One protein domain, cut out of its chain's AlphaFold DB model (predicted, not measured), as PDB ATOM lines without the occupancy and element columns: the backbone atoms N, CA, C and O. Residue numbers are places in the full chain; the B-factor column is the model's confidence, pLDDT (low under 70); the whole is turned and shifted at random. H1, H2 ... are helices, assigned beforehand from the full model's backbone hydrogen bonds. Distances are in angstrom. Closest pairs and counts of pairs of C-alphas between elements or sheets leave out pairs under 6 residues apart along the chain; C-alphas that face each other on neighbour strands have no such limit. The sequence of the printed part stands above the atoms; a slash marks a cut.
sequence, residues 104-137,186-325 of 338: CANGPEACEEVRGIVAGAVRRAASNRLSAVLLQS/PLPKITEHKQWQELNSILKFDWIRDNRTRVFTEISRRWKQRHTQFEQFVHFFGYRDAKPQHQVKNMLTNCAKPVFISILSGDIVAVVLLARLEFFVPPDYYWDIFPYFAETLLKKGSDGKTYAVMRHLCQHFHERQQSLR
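AT A GLANCE: This is residues 104 to 137 and 186 to 325 of the 338 residues of an uncharacterized protein of Trypanosoma brucei brucei (strain 927/4 GUTat10.1) (UniProt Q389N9). A hairpin of two helices, H7 and H8, forms the middle of a rounded, all-helix body, and the long H11 runs beside H8 on one side of it. H1 crosses over H8 and H11 nearly at right angles and meets H2 at a corner near its last residues; H2 packs on H3, one of a group on the other side of the hairpin in which H6 lies between H3 and H5 in space, with the short H4 between this group and H7. The short H9 and H10 lie out by H11, and the long link of residues 238 to 256 reaches far from the middle. The printed part has 174 residues with eleven named helices, H1 to H11 in order along the chain, and no named strand. It is compact, with a radius of gyration of the C-alphas of 15.9 A, and spans 43 by 40 by 39 A.

HOW THE PARTS SIT: H1, residues 112 to 126, touches H8, residues 268 to 276, about perpendicular at 87 degrees, closest at the C-alphas of Ala 121 and Val 269, 5.1 A apart. With residue 114 alone H1 touches H11, residues 305 to 323, about perpendicular at 86 degrees; the closest C-alphas, of Val 114 and Leu 313, are 6.2 A apart. H1 and H2, residues 129 to 133, touch only at the corner, and only just, with 3 pairs of C-alphas within 8 A, the closest those of Ala 126 and Ala 132 at 4.5 A. H2 touches H3, residues 193 to 202, closest at the C-alphas of Leu 130 and Leu 199, 6.6 A apart. H3 touches H6, residues 229 to 237, at a shallow tilt of 31 degrees, the same way, closest at the C-alphas of Trp 196 and Gln 229, 5.5 A apart. H4, residues 205 to 209, only just touches H5, residues 218 to 225, with 3 pairs of C-alphas within 8 A, the closest those of Arg 209 and Ser 220 at 6.1 A. H5 and H6 are close but not clearly touching, with the C-alphas of Trp 223 and Gln 232 closest at 6.3 A. H4 also touches H7, residues 257 to 265, where the C-alphas of Phe 205 and Pro 258 are closest at 6.8 A. H7 and H8 form a helical hairpin, opposite ways at a shallow tilt of 20 degrees, closest at the C-alphas of Ser 262 and Val 271, 5.6 A apart. H8 and H11 run the same way at a shallow tilt of 6 degrees, close but not clearly touching, with the C-alphas of Ala 275 and Phe 317 closest at 6.5 A. H10, residues 292 to 297, touches H7 at a steep tilt of 45 degrees, the same way, closest at the C-alphas of Leu 264 and Thr 296, 6.2 A apart. H9, residues 286 to 289, touches no helix; its closest C-alpha to H10 is that of Trp 287, 6.5 A from that of Phe 293. Every O i to N i+4 pair is within hydrogen-bond range in H1, H2, H3, H4, H6, H7, H8, H10 and H11; H5 has 0 of 4, with 4 of 5 O i to N i+3 pairs within range, and H9 is too short for an i+4 pair.

IN THESE COORDINATES: H1 begins at C-alpha 112 at (226.066, 322.457, 202.702) and is 20.8 A long. H3 is 14.2 A long, H5 13.4 A, H8 12.3 A, H7 12.1 A and H6 12.0 A; H2, H4, H9 and H10 are shorter. H11, the longest, measures 26.8 A and ends at C-alpha 323 at (223.399, 339.435, 194.570).

THE WHOLE: The C-alphas of Thr 191 and Gly 301 are farthest apart, at 44.9 A. Residues 138 to 185 are not printed; C-alphas 137 and 186 are 13.1 A apart across this cut. The link from H6 to H7 is long, at 19 residues. Mean pLDDT of the printed part is 84.2, and 26 residues are under 70, among them 213 to 224 and 244 to 252.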
ATOM      1  N   CYS A 104     229.972 330.427 201.117       86.11
ATOM      2  CA  CYS A 104     229.064 331.483 201.579       86.11
ATOM      3  C   CYS A 104     229.483 332.890 201.129       86.11
ATOM      4  O   CYS A 104     228.638 333.778 201.117       86.11
ATOM      5  N   ALA A 105     230.766 333.106 200.811       83.00
ATOM      6  CA  ALA A 105     231.278 334.362 200.258       83.00
ATOM      7  C   ALA A 105     230.934 334.544 198.771       83.00
ATOM      8  O   ALA A 105     230.938 335.663 198.269       83.00
ATOM      9  N   ASN A 106     230.689 333.449 198.050       79.16
ATOM     10  CA  ASN A 106     230.609 333.443 196.595       79.16
ATOM     11  C   ASN A 106     229.153 333.331 196.119       79.16
ATOM     12  O   ASN A 106     228.726 332.317 195.568       79.16
ATOM     13  N   GLY A 107     228.399 334.422 196.269       71.28
ATOM     14  CA  GLY A 107     227.092 334.586 195.630       71.28
ATOM     15  C   GLY A 107     225.893 334.039 196.424       71.28
ATOM     16  O   GLY A 107     225.931 333.960 197.650       71.28
ATOM     17  N   PRO A 108     224.761 333.741 195.750       77.89
ATOM     18  CA  PRO A 108     223.476 333.492 196.412       77.89
ATOM     19  C   PRO A 108     223.319 332.086 197.002       77.89
ATOM     20  O   PRO A 108     222.305 331.836 197.667       77.89
ATOM     21  N   GLU A 109     224.255 331.179 196.720       84.90
ATOM     22  CA  GLU A 109     224.228 329.794 197.182       84.90
ATOM     23  C   GLU A 109     224.837 329.666 198.582       84.90
ATOM     24  O   GLU A 109     225.737 330.402 198.976       84.90
ATOM     25  N   ALA A 110     224.290 328.748 199.376       87.27
ATOM     26  CA  ALA A 110     224.797 328.439 200.709       87.27
ATOM     27  C   ALA A 110     225.721 327.220 200.657       87.27
ATOM     28  O   ALA A 110     225.452 326.278 199.898       87.27
ATOM     29  N   CYS A 111     226.717 327.189 201.549       91.01
ATOM     30  CA  CYS A 111     227.444 325.955 201.822       91.01
ATOM     31  C   CYS A 111     226.509 324.869 202.372       91.01
ATOM     32  O   CYS A 111     225.435 325.182 202.896       91.01
ATOM     33  N   GLU A 112     226.903 323.597 202.276       89.76
ATOM     34  CA  GLU A 112     226.066 322.457 202.702       89.76
ATOM     35  C   GLU A 112     225.527 322.607 204.135       89.76
ATOM     36  O   GLU A 112     224.339 322.392 204.394       89.76
ATOM     37  N   GLU A 113     226.371 323.057 205.067       88.47
ATOM     38  CA  GLU A 113     225.972 323.262 206.460       88.47
ATOM     39  C   GLU A 113     224.904 324.360 206.592       88.47
ATOM     40  O   GLU A 113     223.831 324.128 207.158       88.47
ATOM     41  N   VAL A 114     225.155 325.547 206.026       92.89
ATOM     42  CA  VAL A 114     224.203 326.668 206.073       92.89
ATOM     43  C   VAL A 114     222.915 326.308 205.338       92.89
ATOM     44  O   VAL A 114     221.829 326.627 205.824       92.89
ATOM     45  N   ARG A 115     222.997 325.583 204.221       94.27
ATOM     46  CA  ARG A 115     221.832 325.103 203.470       94.27
ATOM     47  C   ARG A 115     220.949 324.212 204.340       94.27
ATOM     48  O   ARG A 115     219.740 324.445 204.418       94.27
ATOM     49  N   GLY A 116     221.542 323.246 205.043       95.44
ATOM     50  CA  GLY A 116     220.833 322.375 205.981       95.44
ATOM     51  C   GLY A 116     220.182 323.150 207.132       95.44
ATOM     52  O   GLY A 116     219.020 322.908 207.473       95.44
ATOM     53  N   ILE A 117     220.894 324.135 207.687       95.73
ATOM     54  CA  ILE A 117     220.404 325.000 208.768       95.73
ATOM     55  C   ILE A 117     219.225 325.859 208.303       95.73
ATOM     56  O   ILE A 117     218.188 325.894 208.973       95.73
ATOM     57  N   VAL A 118     219.346 326.517 207.148       96.12
ATOM     58  CA  VAL A 118     218.287 327.352 206.565       96.12
ATOM     59  C   VAL A 118     217.064 326.497 206.245       96.12
ATOM     60  O   VAL A 118     215.956 326.853 206.647       96.12
ATOM     61  N   ALA A 119     217.239 325.334 205.612       96.39
ATOM     62  CA  ALA A 119     216.142 324.411 205.329       96.39
ATOM     63  C   ALA A 119     215.454 323.918 206.617       96.39
ATOM     64  O   ALA A 119     214.226 323.841 206.687       96.39
ATOM     65  N   GLY A 120     216.222 323.616 207.668       97.33
ATOM     66  CA  GLY A 120     215.691 323.262 208.985       97.33
ATOM     67  C   GLY A 120     214.895 324.398 209.633       97.33
ATOM     68  O   GLY A 120     213.800 324.173 210.149       97.33
ATOM     69  N   ALA A 121     215.404 325.629 209.580       96.78
ATOM     70  CA  ALA A 121     214.714 326.810 210.093       96.78
ATOM     71  C   ALA A 121     213.413 327.097 209.331       96.78
ATOM     72  O   ALA A 121     212.385 327.329 209.963       96.78
ATOM     73  N   VAL A 122     213.430 327.001 207.997       96.58
ATOM     74  CA  VAL A 122     212.240 327.177 207.151       96.58
ATOM     75  C   VAL A 122     211.190 326.109 207.454       96.58
ATOM     76  O   VAL A 122     210.027 326.456 207.639       96.58
ATOM     77  N   ARG A 123     211.575 324.832 207.589       97.01
ATOM     78  CA  ARG A 123     210.634 323.760 207.966       97.01
ATOM     79  C   ARG A 123     209.984 324.010 209.329       97.01
ATOM     80  O   ARG A 123     208.773 323.872 209.453       97.01
ATOM     81  N   ARG A 124     210.767 324.430 210.331       95.41
ATOM     82  CA  ARG A 124     210.242 324.790 211.663       95.41
ATOM     83  C   ARG A 124     209.325 326.012 211.625       95.41
ATOM     84  O   ARG A 124     208.326 326.049 212.330       95.41
ATOM     85  N   ALA A 125     209.645 327.010 210.807       95.45
ATOM     86  CA  ALA A 125     208.769 328.160 210.622       95.45
ATOM     87  C   ALA A 125     207.469 327.766 209.899       95.45
ATOM     88  O   ALA A 125     206.402 328.248 210.255       95.45
ATOM     89  N   ALA A 126     207.525 326.851 208.932       94.45
ATOM     90  CA  ALA A 126     206.346 326.401 208.197       94.45
ATOM     91  C   ALA A 126     205.358 325.595 209.061       94.45
ATOM     92  O   ALA A 126     204.165 325.592 208.770       94.45
ATOM     93  N   SER A 127     205.818 324.941 210.136       93.02
ATOM     94  CA  SER A 127     204.944 324.151 211.018       93.02
ATOM     95  C   SER A 127     204.059 324.985 211.950       93.02
ATOM     96  O   SER A 127     203.152 324.439 212.571       93.02
ATOM     97  N   ASN A 128     204.305 326.293 212.074       90.68
ATOM     98  CA  ASN A 128     203.460 327.215 212.834       90.68
ATOM     99  C   ASN A 128     202.811 328.208 211.868       90.68
ATOM    100  O   ASN A 128     203.513 328.890 211.129       90.68
ATOM    101  N   ARG A 129     201.480 328.352 211.920       92.31
ATOM    102  CA  ARG A 129     200.721 329.305 211.094       92.31
ATOM    103  C   ARG A 129     201.323 330.713 211.113       92.31
ATOM    104  O   ARG A 129     201.467 331.318 210.057       92.31
ATOM    105  N   LEU A 130     201.681 331.234 212.288       94.68
ATOM    106  CA  LEU A 130     202.196 332.600 212.429       94.68
ATOM    107  C   LEU A 130     203.588 332.755 211.824       94.68
ATOM    108  O   LEU A 130     203.845 333.708 211.095       94.68
ATOM    109  N   SER A 131     204.478 331.797 212.070       94.12
ATOM    110  CA  SER A 131     205.802 331.783 211.448       94.12
ATOM    111  C   SER A 131     205.722 331.548 209.934       94.12
ATOM    112  O   SER A 131     206.503 332.131 209.187       94.12
ATOM    113  N   ALA A 132     204.747 330.771 209.461       93.13
ATOM    114  CA  ALA A 132     204.515 330.526 208.044       93.13
ATOM    115  C   ALA A 132     204.033 331.789 207.308       93.13
ATOM    116  O   ALA A 132     204.467 332.036 206.185       93.13
ATOM    117  N   VAL A 133     203.233 332.651 207.954       91.99
ATOM    118  CA  VAL A 133     202.902 333.991 207.424       91.99
ATOM    119  C   VAL A 133     204.174 334.800 207.145       91.99
ATOM    120  O   VAL A 133     204.238 335.508 206.144       91.99
ATOM    121  N   LEU A 134     205.200 334.669 207.992       94.76
ATOM    122  CA  LEU A 134     206.479 335.379 207.868       94.76
ATOM    123  C   LEU A 134     207.438 334.765 206.831       94.76
ATOM    124  O   LEU A 134     208.471 335.364 206.542       94.76
ATOM    125  N   LEU A 135     207.121 333.596 206.261       93.05
ATOM    126  CA  LEU A 135     207.881 333.006 205.148       93.05
ATOM    127  C   LEU A 135     207.495 333.587 203.780       93.05
ATOM    128  O   LEU A 135     208.214 333.351 202.801       93.05
ATOM    129  N   GLN A 136     206.391 334.339 203.721       89.91
ATOM    130  CA  GLN A 136     206.005 335.136 202.558       89.91
ATOM    131  C   GLN A 136     207.067 336.208 202.271       89.91
ATOM    132  O   GLN A 136     207.903 336.525 203.121       89.91
ATOM    133  N   SER A 137     207.056 336.780 201.064       87.30
ATOM    134  CA  SER A 137     207.994 337.861 200.743       87.30
ATOM    135  C   SER A 137     207.775 339.052 201.681       87.30
ATOM    136  O   SER A 137     206.646 339.343 202.088       87.30
ATOM    137  N   PRO A 186     196.742 334.718 206.051       85.60
ATOM    138  CA  PRO A 186     196.376 336.043 206.522       85.60
ATOM    139  C   PRO A 186     197.100 336.375 207.827       85.60
ATOM    140  O   PRO A 186     197.293 335.506 208.687       85.60
ATOM    141  N   LEU A 187     197.422 337.660 208.003       90.29
ATOM    142  CA  LEU A 187     197.835 338.180 209.302       90.29
ATOM    143  C   LEU A 187     196.720 337.972 210.346       90.29
ATOM    144  O   LEU A 187     195.538 337.914 209.983       90.29
ATOM    145  N   PRO A 188     197.072 337.869 211.639       92.17
ATOM    146  CA  PRO A 188     196.096 337.907 212.723       92.17
ATOM    147  C   PRO A 188     195.252 339.180 212.662       92.17
ATOM    148  O   PRO A 188     195.728 340.231 212.226       92.17
ATOM    149  N   LYS A 189     194.019 339.129 213.165       89.97
ATOM    150  CA  LYS A 189     193.220 340.359 213.327       89.97
ATOM    151  C   LYS A 189     193.910 341.283 214.331       89.97
ATOM    152  O   LYS A 189     194.553 340.806 215.266       89.97
ATOM    153  N   ILE A 190     193.743 342.603 214.216       88.41
ATOM    154  CA  ILE A 190     194.359 343.568 215.162       88.41
ATOM    155  C   ILE A 190     194.026 343.243 216.632       88.41
ATOM    156  O   ILE A 190     194.851 343.441 217.526       88.41
ATOM    157  N   THR A 191     192.826 342.716 216.882       88.47
ATOM    158  CA  THR A 191     192.332 342.344 218.215       88.47
ATOM    159  C   THR A 191     192.961 341.068 218.784       88.47
ATOM    160  O   THR A 191     192.869 340.826 219.987       88.47
ATOM    161  N   GLU A 192     193.643 340.253 217.973       92.53
ATOM    162  CA  GLU A 192     194.272 338.993 218.391       92.53
ATOM    163  C   GLU A 192     195.634 339.239 219.058       92.53
ATOM    164  O   GLU A 192     196.684 338.794 218.594       92.53
ATOM    165  N   HIS A 193     195.634 339.957 220.185       92.26
ATOM    166  CA  HIS A 193     196.852 340.412 220.864       92.26
ATOM    167  C   HIS A 193     197.856 339.298 221.189       92.26
ATOM    168  O   HIS A 193     199.057 339.534 221.086       92.26
ATOM    169  N   LYS A 194     197.387 338.090 221.534       95.75
ATOM    170  CA  LYS A 194     198.265 336.936 221.806       95.75
ATOM    171  C   LYS A 194     199.065 336.514 220.571       95.75
ATOM    172  O   LYS A 194     200.254 336.250 220.685       95.75
ATOM    173  N   GLN A 195     198.440 336.512 219.395       96.79
ATOM    174  CA  GLN A 195     199.110 336.131 218.151       96.79
ATOM    175  C   GLN A 195     200.123 337.198 217.718       96.79
ATOM    176  O   GLN A 195     201.228 336.875 217.295       96.79
ATOM    177  N   TRP A 196     199.798 338.482 217.903       95.92
ATOM    178  CA  TRP A 196     200.760 339.566 217.680       95.92
ATOM    179  C   TRP A 196     201.933 339.529 218.660       95.92
ATOM    180  O   TRP A 196     203.069 339.791 218.269       95.92
ATOM    181  N   GLN A 197     201.680 339.181 219.922       95.37
ATOM    182  CA  GLN A 197     202.738 338.966 220.905       95.37
ATOM    183  C   GLN A 197     203.660 337.818 220.482       95.37
ATOM    184  O   GLN A 197     204.876 337.964 220.551       95.37
ATOM    185  N   GLU A 198     203.097 336.711 219.999       96.64
ATOM    186  CA  GLU A 198     203.870 335.579 219.488       96.64
ATOM    187  C   GLU A 198     204.717 335.977 218.272       96.64
ATOM    188  O   GLU A 198     205.911 335.689 218.246       96.64
ATOM    189  N   LEU A 199     204.158 336.731 217.319       97.03
ATOM    190  CA  LEU A 199     204.911 337.287 216.187       97.03
ATOM    191  C   LEU A 199     206.066 338.196 216.637       97.03
ATOM    192  O   LEU A 199     207.176 338.086 216.109       97.03
ATOM    193  N   ASN A 200     205.836 339.057 217.636       95.52
ATOM    194  CA  ASN A 200     206.890 339.883 218.231       95.52
ATOM    195  C   ASN A 200     208.011 339.021 218.838       95.52
ATOM    196  O   ASN A 200     209.182 339.354 218.674       95.52
ATOM    197  N   SER A 201     207.671 337.915 219.502       96.26
ATOM    198  CA  SER A 201     208.652 336.994 220.090       96.26
ATOM    199  C   SER A 201     209.380 336.124 219.058       96.26
ATOM    200  O   SER A 201     210.571 335.854 219.231       96.26
ATOM    201  N   ILE A 202     208.713 335.721 217.971       97.27
ATOM    202  CA  ILE A 202     209.322 334.975 216.854       97.27
ATOM    203  C   ILE A 202     210.440 335.802 216.202       97.27
ATOM    204  O   ILE A 202     211.512 335.270 215.933       97.27
ATOM    205  N   LEU A 203     210.214 337.103 215.984       96.60
ATOM    206  CA  LEU A 203     211.189 338.012 215.361       96.60
ATOM    207  C   LEU A 203     212.101 338.741 216.364       96.60
ATOM    208  O   LEU A 203     212.849 339.637 215.973       96.60
ATOM    209  N   LYS A 204     212.025 338.400 217.658       94.95
ATOM    210  CA  LYS A 204     212.776 339.052 218.751       94.95
ATOM    211  C   LYS A 204     212.554 340.564 218.865       94.95
ATOM    212  O   LYS A 204     213.387 341.297 219.405       94.95
ATOM    213  N   PHE A 205     211.411 341.062 218.408       93.14
ATOM    214  CA  PHE A 205     211.015 342.455 218.608       93.14
ATOM    215  C   PHE A 205     210.756 342.764 220.087       93.14
ATOM    216  O   PHE A 205     211.059 343.856 220.566       93.14
ATOM    217  N   ASP A 206     210.272 341.785 220.847       90.67
ATOM    218  CA  ASP A 206     210.161 341.861 222.303       90.67
ATOM    219  C   ASP A 206     211.525 342.012 223.000       90.67
ATOM    220  O   ASP A 206     211.625 342.741 223.983       90.67
ATOM    221  N   TRP A 207     212.602 341.424 222.476       89.95
ATOM    222  CA  TRP A 207     213.954 341.631 223.012       89.95
ATOM    223  C   TRP A 207     214.448 343.066 222.811       89.95
ATOM    224  O   TRP A 207     215.141 343.601 223.682       89.95
ATOM    225  N   ILE A 208     214.067 343.708 221.700       85.86
ATOM    226  CA  ILE A 208     214.309 345.141 221.473       85.86
ATOM    227  C   ILE A 208     213.496 345.972 222.467       85.86
ATOM    228  O   ILE A 208     214.018 346.921 223.056       85.86
ATOM    229  N   ARG A 209     212.215 345.625 222.629       82.54
ATOM    230  CA  ARG A 209     211.264 346.302 223.512       82.54
ATOM    231  C   ARG A 209     211.740 346.289 224.965       82.54
ATOM    232  O   ARG A 209     211.820 347.335 225.608       82.54
ATOM    233  N   ASP A 210     212.101 345.104 225.438       82.89
ATOM    234  CA  ASP A 210     212.437 344.810 226.827       82.89
ATOM    235  C   ASP A 210     213.933 345.055 227.131       82.89
ATOM    236  O   ASP A 210     214.384 344.776 228.237       82.89
ATOM    237  N   ASN A 211     214.708 345.570 226.164       77.23
ATOM    238  CA  ASN A 211     216.158 345.800 226.254       77.23
ATOM    239  C   ASN A 211     216.933 344.579 226.797       77.23
ATOM    240  O   ASN A 211     217.809 344.712 227.649       77.23
ATOM    241  N   ARG A 212     216.631 343.372 226.297       78.63
ATOM    242  CA  ARG A 212     217.250 342.113 226.775       78.63
ATOM    243  C   ARG A 212     218.684 341.888 226.294       78.63
ATOM    244  O   ARG A 212     219.264 340.840 226.551       78.63
ATOM    245  N   THR A 213     219.255 342.847 225.578       67.87
ATOM    246  CA  THR A 213     220.630 342.776 225.076       67.87
ATOM    247  C   THR A 213     221.413 343.987 225.558       67.87
ATOM    248  O   THR A 213     220.832 345.029 225.856       67.87
ATOM    249  N   ARG A 214     222.746 343.875 225.569       62.85
ATOM    250  CA  ARG A 214     223.656 344.986 225.906       62.85
ATOM    251  C   ARG A 214     223.562 346.172 224.936       62.85
ATOM    252  O   ARG A 214     224.090 347.241 225.217       62.85
ATOM    253  N   VAL A 215     222.887 345.995 223.800       61.11
ATOM    254  CA  VAL A 215     222.722 347.006 222.754       61.11
ATOM    255  C   VAL A 215     221.638 348.006 223.169       61.11
ATOM    256  O   VAL A 215     220.486 347.959 222.723       61.11
ATOM    257  N   PHE A 216     222.016 348.935 224.048       55.82
ATOM    258  CA  PHE A 216     221.180 350.067 224.429       55.82
ATOM    259  C   PHE A 216     221.191 351.126 223.330       55.82
ATOM    260  O   PHE A 216     222.230 351.642 222.935       55.82
ATOM    261  N   THR A 217     220.008 351.496 222.850       53.09
ATOM    262  CA  THR A 217     219.851 352.637 221.943       53.09
ATOM    263  C   THR A 217     218.565 353.361 222.304       53.09
ATOM    264  O   THR A 217     217.536 352.700 222.471       53.09
ATOM    265  N   GLU A 218     218.567 354.692 222.303       55.32
ATOM    266  CA  GLU A 218     217.371 355.506 222.576       55.32
ATOM    267  C   GLU A 218     216.174 355.203 221.661       55.32
ATOM    268  O   GLU A 218     215.032 355.495 222.014       55.32
ATOM    269  N   ILE A 219     216.421 354.557 220.517       52.53
ATOM    270  CA  ILE A 219     215.416 354.041 219.581       52.53
ATOM    271  C   ILE A 219     214.324 353.240 220.316       52.53
ATOM    272  O   ILE A 219     213.141 353.371 219.993       52.53
ATOM    273  N   SER A 220     214.678 352.486 221.370       59.72
ATOM    274  CA  SER A 220     213.709 351.725 222.169       59.72
ATOM    275  C   SER A 220     212.825 352.591 223.078       59.72
ATOM    276  O   SER A 220     211.988 352.064 223.791       59.72
ATOM    277  N   ARG A 221     212.917 353.924 223.086       63.91
ATOM    278  CA  ARG A 221     211.950 354.746 223.842       63.91
ATOM    279  C   ARG A 221     210.659 354.990 223.069       63.91
ATOM    280  O   ARG A 221     209.598 355.054 223.686       63.91
ATOM    281  N   ARG A 222     210.717 355.087 221.733       65.70
ATOM    282  CA  ARG A 222     209.546 355.454 220.910       65.70
ATOM    283  C   ARG A 222     208.456 354.384 220.899       65.70
ATOM    284  O   ARG A 222     207.284 354.732 220.792       65.70
ATOM    285  N   TRP A 223     208.806 353.108 221.072       67.77
ATOM    286  CA  TRP A 223     207.799 352.045 221.131       67.77
ATOM    287  C   TRP A 223     206.860 352.189 222.335       67.77
ATOM    288  O   TRP A 223     205.723 351.751 222.242       67.77
ATOM    289  N   LYS A 224     207.277 352.841 223.436       68.61
ATOM    290  CA  LYS A 224     206.430 353.029 224.633       68.61
ATOM    291  C   LYS A 224     205.157 353.835 224.354       68.61
ATOM    292  O   LYS A 224     204.205 353.746 225.118       68.61
ATOM    293  N   GLN A 225     205.130 354.596 223.259       70.56
ATOM    294  CA  GLN A 225     203.943 355.318 222.786       70.56
ATOM    295  C   GLN A 225     202.941 354.408 222.048       70.56
ATOM    296  O   GLN A 225     201.898 354.877 221.606       70.56
ATOM    297  N   ARG A 226     203.268 353.125 221.846       72.22
ATOM    298  CA  ARG A 226     202.451 352.138 221.132       72.22
ATOM    299  C   ARG A 226     201.819 351.189 222.144       72.22
ATOM    300  O   ARG A 226     202.520 350.427 222.816       72.22
ATOM    301  N   HIS A 227     200.498 351.255 222.264       75.78
ATOM    302  CA  HIS A 227     199.753 350.607 223.341       75.78
ATOM    303  C   HIS A 227     199.422 349.144 223.037       75.78
ATOM    304  O   HIS A 227     199.214 348.363 223.963       75.78
ATOM    305  N   THR A 228     199.385 348.751 221.762       87.03
ATOM    306  CA  THR A 228     198.997 347.388 221.366       87.03
ATOM    307  C   THR A 228     200.162 346.575 220.799       87.03
ATOM    308  O   THR A 228     201.106 347.119 220.227       87.03
ATOM    309  N   GLN A 229     200.082 345.242 220.908       91.27
ATOM    310  CA  GLN A 229     201.076 344.323 220.323       91.27
ATOM    311  C   GLN A 229     201.179 344.468 218.799       91.27
ATOM    312  O   GLN A 229     202.275 344.374 218.251       91.27
ATOM    313  N   PHE A 230     200.055 344.750 218.132       91.83
ATOM    314  CA  PHE A 230     200.019 345.057 216.705       91.83
ATOM    315  C   PHE A 230     200.830 346.317 216.386       91.83
ATOM    316  O   PHE A 230     201.735 346.269 215.562       91.83
ATOM    317  N   GLU A 231     200.580 347.433 217.076       90.20
ATOM    318  CA  GLU A 231     201.328 348.676 216.842       90.20
ATOM    319  C   GLU A 231     202.827 348.523 217.130       90.20
ATOM    320  O   GLU A 231     203.648 349.118 216.431       90.20
ATOM    321  N   GLN A 232     203.193 347.730 218.142       89.52
ATOM    322  CA  GLN A 232     204.588 347.387 218.427       89.52
ATOM    323  C   GLN A 232     205.203 346.599 217.268       89.52
ATOM    324  O   GLN A 232     206.279 346.964 216.794       89.52
ATOM    325  N   PHE A 233     204.495 345.583 216.768       93.70
ATOM    326  CA  PHE A 233     204.939 344.796 215.622       93.70
ATOM    327  C   PHE A 233     205.143 345.682 214.391       93.70
ATOM    328  O   PHE A 233     206.220 345.671 213.803       93.70
ATOM    329  N   VAL A 234     204.162 346.524 214.051       91.83
ATOM    330  CA  VAL A 234     204.254 347.486 212.940       91.83
ATOM    331  C   VAL A 234     205.435 348.436 213.121       91.83
ATOM    332  O   VAL A 234     206.171 348.698 212.169       91.83
ATOM    333  N   HIS A 235     205.639 348.949 214.337       90.21
ATOM    334  CA  HIS A 235     206.723 349.879 214.632       90.21
ATOM    335  C   HIS A 235     208.099 349.277 214.343       90.21
ATOM    336  O   HIS A 235     208.912 349.927 213.687       90.21
ATOM    337  N   PHE A 236     208.353 348.056 214.818       91.50
ATOM    338  CA  PHE A 236     209.625 347.374 214.589       91.50
ATOM    339  C   PHE A 236     209.738 346.820 213.170       91.50
ATOM    340  O   PHE A 236     210.823 346.864 212.594       91.50
ATOM    341  N   PHE A 237     208.634 346.376 212.564       93.46
ATOM    342  CA  PHE A 237     208.654 345.911 211.183       93.46
ATOM    343  C   PHE A 237     209.054 347.037 210.221       93.46
ATOM    344  O   PHE A 237     209.875 346.837 209.330       93.46
ATOM    345  N   GLY A 238     208.562 348.256 210.466       90.84
ATOM    346  CA  GLY A 238     208.926 349.445 209.695       90.84
ATOM    347  C   GLY A 238     210.418 349.803 209.740       90.84
ATOM    348  O   GLY A 238     210.859 350.665 208.984       90.84
ATOM    349  N   TYR A 239     211.222 349.158 210.593       88.66
ATOM    350  CA  TYR A 239     212.669 349.352 210.590       88.66
ATOM    351  C   TYR A 239     213.334 348.746 209.357       88.66
ATOM    352  O   TYR A 239     214.394 349.235 208.977       88.66
ATOM    353  N   ARG A 240     212.712 347.749 208.710       88.36
ATOM    354  CA  ARG A 240     213.223 347.102 207.494       88.36
ATOM    355  C   ARG A 240     213.719 348.116 206.460       88.36
ATOM    356  O   ARG A 240     214.849 348.020 205.995       88.36
ATOM    357  N   ASP A 241     212.897 349.126 206.190       82.18
ATOM    358  CA  ASP A 241     213.143 350.138 205.158       82.18
ATOM    359  C   ASP A 241     213.648 351.470 205.743       82.18
ATOM    360  O   ASP A 241     213.728 352.486 205.046       82.18
ATOM    361  N   ALA A 242     213.976 351.503 207.039       80.39
ATOM    362  CA  ALA A 242     214.365 352.727 207.723       80.39
ATOM    363  C   ALA A 242     215.776 353.166 207.313       80.39
ATOM    364  O   ALA A 242     216.777 352.653 207.812       80.39
ATOM    365  N   LYS A 243     215.854 354.184 206.457       74.93
ATOM    366  CA  LYS A 243     217.106 354.877 206.138       74.93
ATOM    367  C   LYS A 243     217.266 356.097 207.061       74.93
ATOM    368  O   LYS A 243     216.304 356.849 207.241       74.93
ATOM    369  N   PRO A 244     218.435 356.307 207.683       65.68
ATOM    370  CA  PRO A 244     218.692 357.497 208.473       65.68
ATOM    371  C   PRO A 244     218.661 358.727 207.558       65.68
ATOM    372  O   PRO A 244     219.227 358.731 206.470       65.68
ATOM    373  N   GLN A 245     217.976 359.780 208.003       66.41
ATOM    374  CA  GLN A 245     217.849 361.034 207.247       66.41
ATOM    375  C   GLN A 245     219.133 361.877 207.275       66.41
ATOM    376  O   GLN A 245     219.312 362.781 206.464       66.41
ATOM    377  N   HIS A 246     220.024 361.584 208.221       63.58
ATOM    378  CA  HIS A 246     221.262 362.307 208.464       63.58
ATOM    379  C   HIS A 246     222.410 361.320 208.651       63.58
ATOM    380  O   HIS A 246     222.182 360.144 208.943       63.58
ATOM    381  N   GLN A 247     223.643 361.809 208.526       61.02
ATOM    382  CA  GLN A 247     224.833 361.022 208.826       61.02
ATOM    383  C   GLN A 247     224.752 360.501 210.266       61.02
ATOM    384  O   GLN A 247     224.587 361.268 211.218       61.02
ATOM    385  N   VAL A 248     224.806 359.181 210.418       59.73
ATOM    386  CA  VAL A 248     224.608 358.537 211.716       59.73
ATOM    387  C   VAL A 248     225.902 358.613 212.512       59.73
ATOM    388  O   VAL A 248     226.960 358.245 212.010       59.73
ATOM    389  N   LYS A 249     225.827 359.082 213.763       57.33
ATOM    390  CA  LYS A 249     226.987 359.089 214.674       57.33
ATOM    391  C   LYS A 249     227.322 357.693 215.202       57.33
ATOM    392  O   LYS A 249     228.444 357.447 215.623       57.33
ATOM    393  N   ASN A 250     226.334 356.802 215.221       60.55
ATOM    394  CA  ASN A 250     226.424 355.448 215.743       60.55
ATOM    395  C   ASN A 250     225.864 354.442 214.728       60.55
ATOM    396  O   ASN A 250     224.841 354.663 214.092       60.55
ATOM    397  N   MET A 251     226.549 353.309 214.590       61.18
ATOM    398  CA  MET A 251     226.281 352.295 213.558       61.18
ATOM    399  C   MET A 251     225.020 351.449 213.816       61.18
ATOM    400  O   MET A 251     224.569 350.707 212.947       61.18
ATOM    401  N   LEU A 252     224.441 351.554 215.016       66.68
ATOM    402  CA  LEU A 252     223.223 350.858 215.433       66.68
ATOM    403  C   LEU A 252     221.982 351.663 215.027       66.68
ATOM    404  O   LEU A 252     221.306 352.275 215.856       66.68
ATOM    405  N   THR A 253     221.705 351.680 213.726       73.86
ATOM    406  CA  THR A 253     220.500 352.285 213.149       73.86
ATOM    407  C   THR A 253     219.254 351.432 213.394       73.86
ATOM    408  O   THR A 253     219.334 350.254 213.749       73.86
ATOM    409  N   ASN A 254     218.076 352.016 213.142       79.63
ATOM    410  CA  ASN A 254     216.811 351.281 213.152       79.63
ATOM    411  C   ASN A 254     216.880 350.042 212.246       79.63
ATOM    412  O   ASN A 254     216.539 348.958 212.706       79.63
ATOM    413  N   CYS A 255     217.364 350.178 211.006       80.63
ATOM    414  CA  CYS A 255     217.372 349.077 210.039       80.63
ATOM    415  C   CYS A 255     218.259 347.895 210.426       80.63
ATOM    416  O   CYS A 255     217.872 346.756 210.183       80.63
ATOM    417  N   ALA A 256     219.405 348.137 211.068       82.48
ATOM    418  CA  ALA A 256     220.290 347.052 211.477       82.48
ATOM    419  C   ALA A 256     219.758 346.298 212.703       82.48
ATOM    420  O   ALA A 256     219.978 345.095 212.846       82.48
ATOM    421  N   LYS A 257     219.042 346.995 213.591       85.04
ATOM    422  CA  LYS A 257     218.745 346.515 214.942       85.04
ATOM    423  C   LYS A 257     218.009 345.164 215.008       85.04
ATOM    424  O   LYS A 257     218.430 344.338 215.813       85.04
ATOM    425  N   PRO A 258     216.954 344.884 214.220       91.26
ATOM    426  CA  PRO A 258     216.220 343.622 214.328       91.26
ATOM    427  C   PRO A 258     217.066 342.365 214.126       91.26
ATOM    428  O   PRO A 258     217.050 341.461 214.967       91.26
ATOM    429  N   VAL A 259     217.835 342.320 213.035       92.31
ATOM    430  CA  VAL A 259     218.710 341.177 212.740       92.31
ATOM    431  C   VAL A 259     219.811 341.099 213.784       92.31
ATOM    432  O   VAL A 259     220.089 340.026 214.306       92.31
ATOM    433  N   PHE A 260     220.355 342.249 214.173       88.92
ATOM    434  CA  PHE A 260     221.368 342.354 215.209       88.92
ATOM    435  C   PHE A 260     220.960 341.703 216.534       88.92
ATOM    436  O   PHE A 260     221.676 340.864 217.077       88.92
ATOM    437  N   ILE A 261     219.780 342.057 217.044       89.94
ATOM    438  CA  ILE A 261     219.244 341.496 218.285       89.94
ATOM    439  C   ILE A 261     218.957 340.001 218.135       89.94
ATOM    440  O   ILE A 261     219.222 339.237 219.060       89.94
ATOM    441  N   SER A 262     218.470 339.572 216.970       93.60
ATOM    442  CA  SER A 262     218.223 338.154 216.699       93.60
ATOM    443  C   SER A 262     219.514 337.336 216.703       93.60
ATOM    444  O   SER A 262     219.549 336.287 217.345       93.60
ATOM    445  N   ILE A 263     220.595 337.857 216.106       91.90
ATOM    446  CA  ILE A 263     221.932 337.252 216.172       91.90
ATOM    447  C   ILE A 263     222.372 337.132 217.630       91.90
ATOM    448  O   ILE A 263     222.677 336.032 218.075       91.90
ATOM    449  N   LEU A 264     222.338 338.227 218.397       88.41
ATOM    450  CA  LEU A 264     222.770 338.231 219.801       88.41
ATOM    451  C   LEU A 264     221.912 337.334 220.704       88.41
ATOM    452  O   LEU A 264     222.382 336.877 221.740       88.41
ATOM    453  N   SER A 265     220.667 337.050 220.321       88.89
ATOM    454  CA  SER A 265     219.826 336.085 221.036       88.89
ATOM    455  C   SER A 265     220.212 334.622 220.777       88.89
ATOM    456  O   SER A 265     219.767 333.739 221.511       88.89
ATOM    457  N   GLY A 266     221.019 334.345 219.746       90.15
ATOM    458  CA  GLY A 266     221.340 332.987 219.305       90.15
ATOM    459  C   GLY A 266     220.201 332.291 218.545       90.15
ATOM    460  O   GLY A 266     220.290 331.091 218.286       90.15
ATOM    461  N   ASP A 267     219.128 333.003 218.180       94.47
ATOM    462  CA  ASP A 267     217.951 332.414 217.533       94.47
ATOM    463  C   ASP A 267     218.083 332.381 216.006       94.47
ATOM    464  O   ASP A 267     217.835 333.359 215.299       94.47
ATOM    465  N   ILE A 268     218.445 331.205 215.492       95.80
ATOM    466  CA  ILE A 268     218.622 330.967 214.057       95.80
ATOM    467  C   ILE A 268     217.311 331.173 213.280       95.80
ATOM    468  O   ILE A 268     217.337 331.691 212.166       95.80
ATOM    469  N   VAL A 269     216.156 330.794 213.842       96.95
ATOM    470  CA  VAL A 269     214.868 330.926 213.138       96.95
ATOM    471  C   VAL A 269     214.528 332.400 212.948       96.95
ATOM    472  O   VAL A 269     214.150 332.794 211.845       96.95
ATOM    473  N   ALA A 270     214.735 333.221 213.978       97.65
ATOM    474  CA  ALA A 270     214.517 334.662 213.897       97.65
ATOM    475  C   ALA A 270     215.417 335.321 212.837       97.65
ATOM    476  O   ALA A 270     214.923 336.088 212.009       97.65
ATOM    477  N   VAL A 271     216.713 334.980 212.803       97.21
ATOM    478  CA  VAL A 271     217.658 335.506 211.798       97.21
ATOM    479  C   VAL A 271     217.233 335.119 210.380       97.21
ATOM    480  O   VAL A 271     217.174 335.981 209.504       97.21
ATOM    481  N   VAL A 272     216.875 333.850 210.156       96.79
ATOM    482  CA  VAL A 272     216.413 333.363 208.846       96.79
ATOM    483  C   VAL A 272     215.137 334.082 208.406       96.79
ATOM    484  O   VAL A 272     215.048 334.525 207.262       96.79
ATOM    485  N   LEU A 273     214.151 334.226 209.297       97.43
ATOM    486  CA  LEU A 273     212.903 334.923 208.983       97.43
ATOM    487  C   LEU A 273     213.149 336.396 208.653       97.43
ATOM    488  O   LEU A 273     212.671 336.868 207.627       97.43
ATOM    489  N   LEU A 274     213.935 337.112 209.458       96.40
ATOM    490  CA  LEU A 274     214.253 338.517 209.194       96.40
ATOM    491  C   LEU A 274     215.015 338.704 207.877       96.40
ATOM    492  O   LEU A 274     214.692 339.614 207.115       96.40
ATOM    493  N   ALA A 275     215.971 337.823 207.566       93.76
ATOM    494  CA  ALA A 275     216.688 337.865 206.295       93.76
ATOM    495  C   ALA A 275     215.743 337.650 205.097       93.76
ATOM    496  O   ALA A 275     215.831 338.376 204.104       93.76
ATOM    497  N   ARG A 276     214.792 336.706 205.197       91.99
ATOM    498  CA  ARG A 276     213.762 336.466 204.164       91.99
ATOM    499  C   ARG A 276     212.757 337.608 204.036       91.99
ATOM    500  O   ARG A 276     212.308 337.896 202.930       91.99
ATOM    501  N   LEU A 277     212.445 338.266 205.147       93.06
ATOM    502  CA  LEU A 277     211.639 339.484 205.194       93.06
ATOM    503  C   LEU A 277     212.408 340.725 204.720       93.06
ATOM    504  O   LEU A 277     211.822 341.802 204.674       93.06
ATOM    505  N   GLU A 278     213.670 340.562 204.311       90.36
ATOM    506  CA  GLU A 278     214.517 341.587 203.691       90.36
ATOM    507  C   GLU A 278     215.029 342.657 204.663       90.36
ATOM    508  O   GLU A 278     215.343 343.775 204.260       90.36
ATOM    509  N   PHE A 279     215.149 342.327 205.951       92.29
ATOM    510  CA  PHE A 279     215.862 343.186 206.899       92.29
ATOM    511  C   PHE A 279     217.362 343.173 206.621       92.29
ATOM    512  O   PHE A 279     217.911 342.140 206.243       92.29
ATOM    513  N   PHE A 280     218.033 344.299 206.869       89.23
ATOM    514  CA  PHE A 280     219.482 344.419 206.705       89.23
ATOM    515  C   PHE A 280     220.228 343.353 207.509       89.23
ATOM    516  O   PHE A 280     220.116 343.301 208.738       89.23
ATOM    517  N   VAL A 281     221.014 342.530 206.814       90.48
ATOM    518  CA  VAL A 281     221.910 341.563 207.443       90.48
ATOM    519  C   VAL A 281     223.310 342.171 207.565       90.48
ATOM    520  O   VAL A 281     223.867 342.601 206.548       90.48
ATOM    521  N   PRO A 282     223.888 342.211 208.782       83.99
ATOM    522  CA  PRO A 282     225.231 342.730 208.998       83.99
ATOM    523  C   PRO A 282     226.278 342.015 208.126       83.99
ATOM    524  O   PRO A 282     226.345 340.783 208.172       83.99
ATOM    525  N   PRO A 283     227.103 342.758 207.367       81.16
ATOM    526  CA  PRO A 283     228.231 342.192 206.631       81.16
ATOM    527  C   PRO A 283     229.286 341.614 207.572       81.16
ATOM    528  O   PRO A 283     229.343 341.961 208.753       81.16
ATOM    529  N   ASP A 284     230.180 340.786 207.033       80.44
ATOM    530  CA  ASP A 284     231.184 340.087 207.840       80.44
ATOM    531  C   ASP A 284     232.091 341.030 208.650       80.44
ATOM    532  O   ASP A 284     232.356 340.783 209.821       80.44
ATOM    533  N   TYR A 285     232.474 342.184 208.101       76.17
ATOM    534  CA  TYR A 285     233.352 343.113 208.821       76.17
ATOM    535  C   TYR A 285     232.730 343.665 210.123       76.17
ATOM    536  O   TYR A 285     233.454 344.136 211.000       76.17
ATOM    537  N   TYR A 286     231.400 343.596 210.304       77.31
ATOM    538  CA  TYR A 286     230.770 343.948 211.584       77.31
ATOM    539  C   TYR A 286     231.263 343.048 212.721       77.31
ATOM    540  O   TYR A 286     231.352 343.502 213.859       77.31
ATOM    541  N   TRP A 287     231.585 341.789 212.432       76.36
ATOM    542  CA  TRP A 287     232.044 340.821 213.424       76.36
ATOM    543  C   TRP A 287     233.394 341.207 214.029       76.36
ATOM    544  O   TRP A 287     233.648 340.888 215.189       76.36
ATOM    545  N   ASP A 288     234.216 341.944 213.277       71.96
ATOM    546  CA  ASP A 288     235.494 342.477 213.748       71.96
ATOM    547  C   ASP A 288     235.356 343.844 214.434       71.96
ATOM    548  O   ASP A 288     236.121 344.156 215.345       71.96
ATOM    549  N   ILE A 289     234.370 344.657 214.041       68.52
ATOM    550  CA  ILE A 289     234.121 345.968 214.665       68.52
ATOM    551  C   ILE A 289     233.408 345.825 216.021       68.52
ATOM    552  O   ILE A 289     233.595 346.647 216.921       68.52
ATOM    553  N   PHE A 290     232.568 344.802 216.178       71.98
ATOM    554  CA  PHE A 290     231.668 344.660 217.315       71.98
ATOM    555  C   PHE A 290     231.998 343.434 218.179       71.98
ATOM    556  O   PHE A 290     231.425 342.358 217.974       71.98
ATOM    557  N   PRO A 291     232.855 343.588 219.209       69.13
ATOM    558  CA  PRO A 291     233.344 342.461 220.009       69.13
ATOM    559  C   PRO A 291     232.225 341.704 220.734       69.13
ATOM    560  O   PRO A 291     232.321 340.501 220.967       69.13
ATOM    561  N   TYR A 292     231.108 342.371 221.027       74.08
ATOM    562  CA  TYR A 292     229.998 341.763 221.749       74.08
ATOM    563  C   TYR A 292     229.290 340.632 220.978       74.08
ATOM    564  O   TYR A 292     228.585 339.846 221.612       74.08
ATOM    565  N   PHE A 293     229.459 340.503 219.651       76.50
ATOM    566  CA  PHE A 293     229.006 339.301 218.934       76.50
ATOM    567  C   PHE A 293     229.710 338.064 219.477       76.50
ATOM    568  O   PHE A 293     229.062 337.079 219.832       76.50
ATOM    569  N   ALA A 294     231.033 338.151 219.594       78.34
ATOM    570  CA  ALA A 294     231.841 337.102 220.180       78.34
ATOM    571  C   ALA A 294     231.521 336.932 221.666       78.34
ATOM    572  O   ALA A 294     231.203 335.826 222.078       78.34
ATOM    573  N   GLU A 295     231.495 338.008 222.458       77.37
ATOM    574  CA  GLU A 295     231.216 337.903 223.902       77.37
ATOM    575  C   GLU A 295     229.859 337.256 224.219       77.37
ATOM    576  O   GLU A 295     229.718 336.564 225.225       77.37
ATOM    577  N   THR A 296     228.844 337.502 223.384       78.00
ATOM    578  CA  THR A 296     227.485 336.994 223.618       78.00
ATOM    579  C   THR A 296     227.330 335.549 223.144       78.00
ATOM    580  O   THR A 296     226.645 334.755 223.793       78.00
ATOM    581  N   LEU A 297     227.953 335.197 222.016       82.53
ATOM    582  CA  LEU A 297     227.774 333.892 221.372       82.53
ATOM    583  C   LEU A 297     228.824 332.858 221.794       82.53
ATOM    584  O   LEU A 297     228.530 331.664 221.783       82.53
ATOM    585  N   LEU A 298     230.012 333.299 222.210       80.62
ATOM    586  CA  LEU A 298     231.058 332.460 222.791       80.62
ATOM    587  C   LEU A 298     230.871 332.415 224.307       80.62
ATOM    588  O   LEU A 298     231.517 333.132 225.073       80.62
ATOM    589  N   LYS A 299     229.967 331.549 224.767       71.17
ATOM    590  CA  LYS A 299     229.861 331.266 226.202       71.17
ATOM    591  C   LYS A 299     231.138 330.570 226.673       71.17
ATOM    592  O   LYS A 299     231.665 329.702 225.975       71.17
ATOM    593  N   LYS A 300     231.610 330.903 227.876       63.73
ATOM    594  CA  LYS A 300     232.756 330.224 228.498       63.73
ATOM    595  C   LYS A 300     232.469 328.717 228.589       63.73
ATOM    596  O   LYS A 300     231.463 328.327 229.174       63.73
ATOM    597  N   GLY A 301     233.331 327.898 227.983       58.10
ATOM    598  CA  GLY A 301     233.162 326.441 227.902       58.10
ATOM    599  C   GLY A 301     232.243 325.940 226.778       58.10
ATOM    600  O   GLY A 301     231.975 324.745 226.725       58.10
ATOM    601  N   SER A 302     231.750 326.815 225.893       71.70
ATOM    602  CA  SER A 302     231.069 326.385 224.663       71.70
ATOM    603  C   SER A 302     232.069 326.054 223.558       71.70
ATOM    604  O   SER A 302     233.169 326.598 223.520       71.70
ATOM    605  N   ASP A 303     231.649 325.197 222.632       74.19
ATOM    606  CA  ASP A 303     232.396 324.795 221.434       74.19
ATOM    607  C   ASP A 303     232.529 325.912 220.378       74.19
ATOM    608  O   ASP A 303     233.111 325.699 219.321       74.19
ATOM    609  N   GLY A 304     231.962 327.098 220.623       78.58
ATOM    610  CA  GLY A 304     231.939 328.201 219.663       78.58
ATOM    611  C   GLY A 304     231.019 327.977 218.457       78.58
ATOM    612  O   GLY A 304     230.935 328.846 217.586       78.58
ATOM    613  N   LYS A 305     230.261 326.874 218.413       83.06
ATOM    614  CA  LYS A 305     229.439 326.498 217.256       83.06
ATOM    615  C   LYS A 305     228.381 327.540 216.922       83.06
ATOM    616  O   LYS A 305     228.198 327.874 215.758       83.06
ATOM    617  N   THR A 306     227.709 328.101 217.926       86.07
ATOM    618  CA  THR A 306     226.698 329.151 217.704       86.07
ATOM    619  C   THR A 306     227.307 330.394 217.059       86.07
ATOM    620  O   THR A 306     226.690 330.981 216.175       86.07
ATOM    621  N   TYR A 307     228.516 330.788 217.473       87.40
ATOM    622  CA  TYR A 307     229.226 331.924 216.886       87.40
ATOM    623  C   TYR A 307     229.577 331.651 215.418       87.40
ATOM    624  O   TYR A 307     229.222 332.454 214.556       87.40
ATOM    625  N   ALA A 308     230.179 330.492 215.128       84.38
ATOM    626  CA  ALA A 308     230.539 330.089 213.767       84.38
ATOM    627  C   ALA A 308     229.309 330.008 212.846       84.38
ATOM    628  O   ALA A 308     229.285 330.627 211.780       84.38
ATOM    629  N   VAL A 309     228.241 329.340 213.301       88.78
ATOM    630  CA  VAL A 309     226.971 329.224 212.567       88.78
ATOM    631  C   VAL A 309     226.378 330.595 212.271       88.78
ATOM    632  O   VAL A 309     225.978 330.849 211.139       88.78
ATOM    633  N   MET A 310     226.309 331.490 213.260       91.59
ATOM    634  CA  MET A 310     225.723 332.813 213.048       91.59
ATOM    635  C   MET A 310     226.548 333.659 212.080       91.59
ATOM    636  O   MET A 310     225.960 334.349 211.245       91.59
ATOM    637  N   ARG A 311     227.881 333.581 212.145       89.56
ATOM    638  CA  ARG A 311     228.765 334.283 211.210       89.56
ATOM    639  C   ARG A 311     228.578 333.778 209.781       89.56
ATOM    640  O   ARG A 311     228.280 334.583 208.904       89.56
ATOM    641  N   HIS A 312     228.624 332.460 209.567       90.06
ATOM    642  CA  HIS A 312     228.367 331.842 208.258       90.06
ATOM    643  C   HIS A 312     226.974 332.182 207.713       90.06
ATOM    644  O   HIS A 312     226.821 332.508 206.536       90.06
ATOM    645  N   LEU A 313     225.953 332.134 208.572       93.01
ATOM    646  CA  LEU A 313     224.575 332.452 208.209       93.01
ATOM    647  C   LEU A 313     224.432 333.915 207.768       93.01
ATOM    648  O   LEU A 313     223.781 334.192 206.761       93.01
ATOM    649  N   CYS A 314     225.047 334.847 208.501       92.67
ATOM    650  CA  CYS A 314     225.019 336.268 208.158       92.67
ATOM    651  C   CYS A 314     225.810 336.558 206.887       92.67
ATOM    652  O   CYS A 314     225.321 337.308 206.050       92.67
ATOM    653  N   GLN A 315     226.972 335.926 206.709       90.39
ATOM    654  CA  GLN A 315     227.760 336.023 205.483       90.39
ATOM    655  C   GLN A 315     226.926 335.589 204.268       90.39
ATOM    656  O   GLN A 315     226.729 336.382 203.352       90.39
ATOM    657  N   HIS A 316     226.331 334.390 204.310       92.10
ATOM    658  CA  HIS A 316     225.469 333.895 203.234       92.10
ATOM    659  C   HIS A 316     224.300 334.844 202.933       92.10
ATOM    660  O   HIS A 316     224.043 335.183 201.778       92.10
ATOM    661  N   PHE A 317     223.562 335.285 203.957       92.74
ATOM    662  CA  PHE A 317     222.418 336.162 203.718       92.74
ATOM    663  C   PHE A 317     222.823 337.553 203.237       92.74
ATOM    664  O   PHE A 317     222.086 338.140 202.447       92.74
ATOM    665  N   HIS A 318     223.971 338.064 203.675       89.86
ATOM    666  CA  HIS A 318     224.511 339.323 203.191       89.86
ATOM    667  C   HIS A 318     224.854 339.240 201.697       89.86
ATOM    668  O   HIS A 318     224.333 340.035 200.913       89.86
ATOM    669  N   GLU A 319     225.619 338.228 201.279       88.29
ATOM    670  CA  GLU A 319     225.958 338.004 199.864       88.29
ATOM    671  C   GLU A 319     224.709 337.760 199.009       88.29
ATOM    672  O   GLU A 319     224.544 338.310 197.915       88.29
ATOM    673  N   ARG A 320     223.736 337.017 199.545       88.11
ATOM    674  CA  ARG A 320     222.435 336.847 198.897       88.11
ATOM    675  C   ARG A 320     221.704 338.183 198.726       88.11
ATOM    676  O   ARG A 320     221.155 338.428 197.654       88.11
ATOM    677  N   GLN A 321     221.692 339.056 199.733       86.66
ATOM    678  CA  GLN A 321     221.075 340.384 199.626       86.66
ATOM    679  C   GLN A 321     221.768 341.258 198.575       86.66
ATOM    680  O   GLN A 321     221.072 341.906 197.788       86.66
ATOM    681  N   GLN A 322     223.103 341.218 198.505       83.93
ATOM    682  CA  GLN A 322     223.871 341.928 197.481       83.93
ATOM    683  C   GLN A 322     223.584 341.398 196.067       83.93
ATOM    684  O   GLN A 322     223.305 342.178 195.154       83.93
ATOM    685  N   SER A 323     223.599 340.075 195.881       81.88
ATOM    686  CA  SER A 323     223.399 339.435 194.570       81.88
ATOM    687  C   SER A 323     222.017 339.712 193.971       81.88
ATOM    688  O   SER A 323     221.886 339.895 192.761       81.88
ATOM    689  N   LEU A 324     220.989 339.838 194.818       76.70
ATOM    690  CA  LEU A 324     219.634 340.213 194.408       76.70
ATOM    691  C   LEU A 324     219.505 341.705 194.041       76.70
ATOM    692  O   LEU A 324     218.395 342.161 193.769       76.70
ATOM    693  N   ARG A 325     220.619 342.458 194.036       61.83
ATOM    694  CA  ARG A 325     220.719 343.894 193.718       61.83
ATOM    695  C   ARG A 325     219.704 344.749 194.468       61.83
ATOM    696  O   ARG A 325     219.225 345.762 193.960       61.83
TER     697      ARG A 325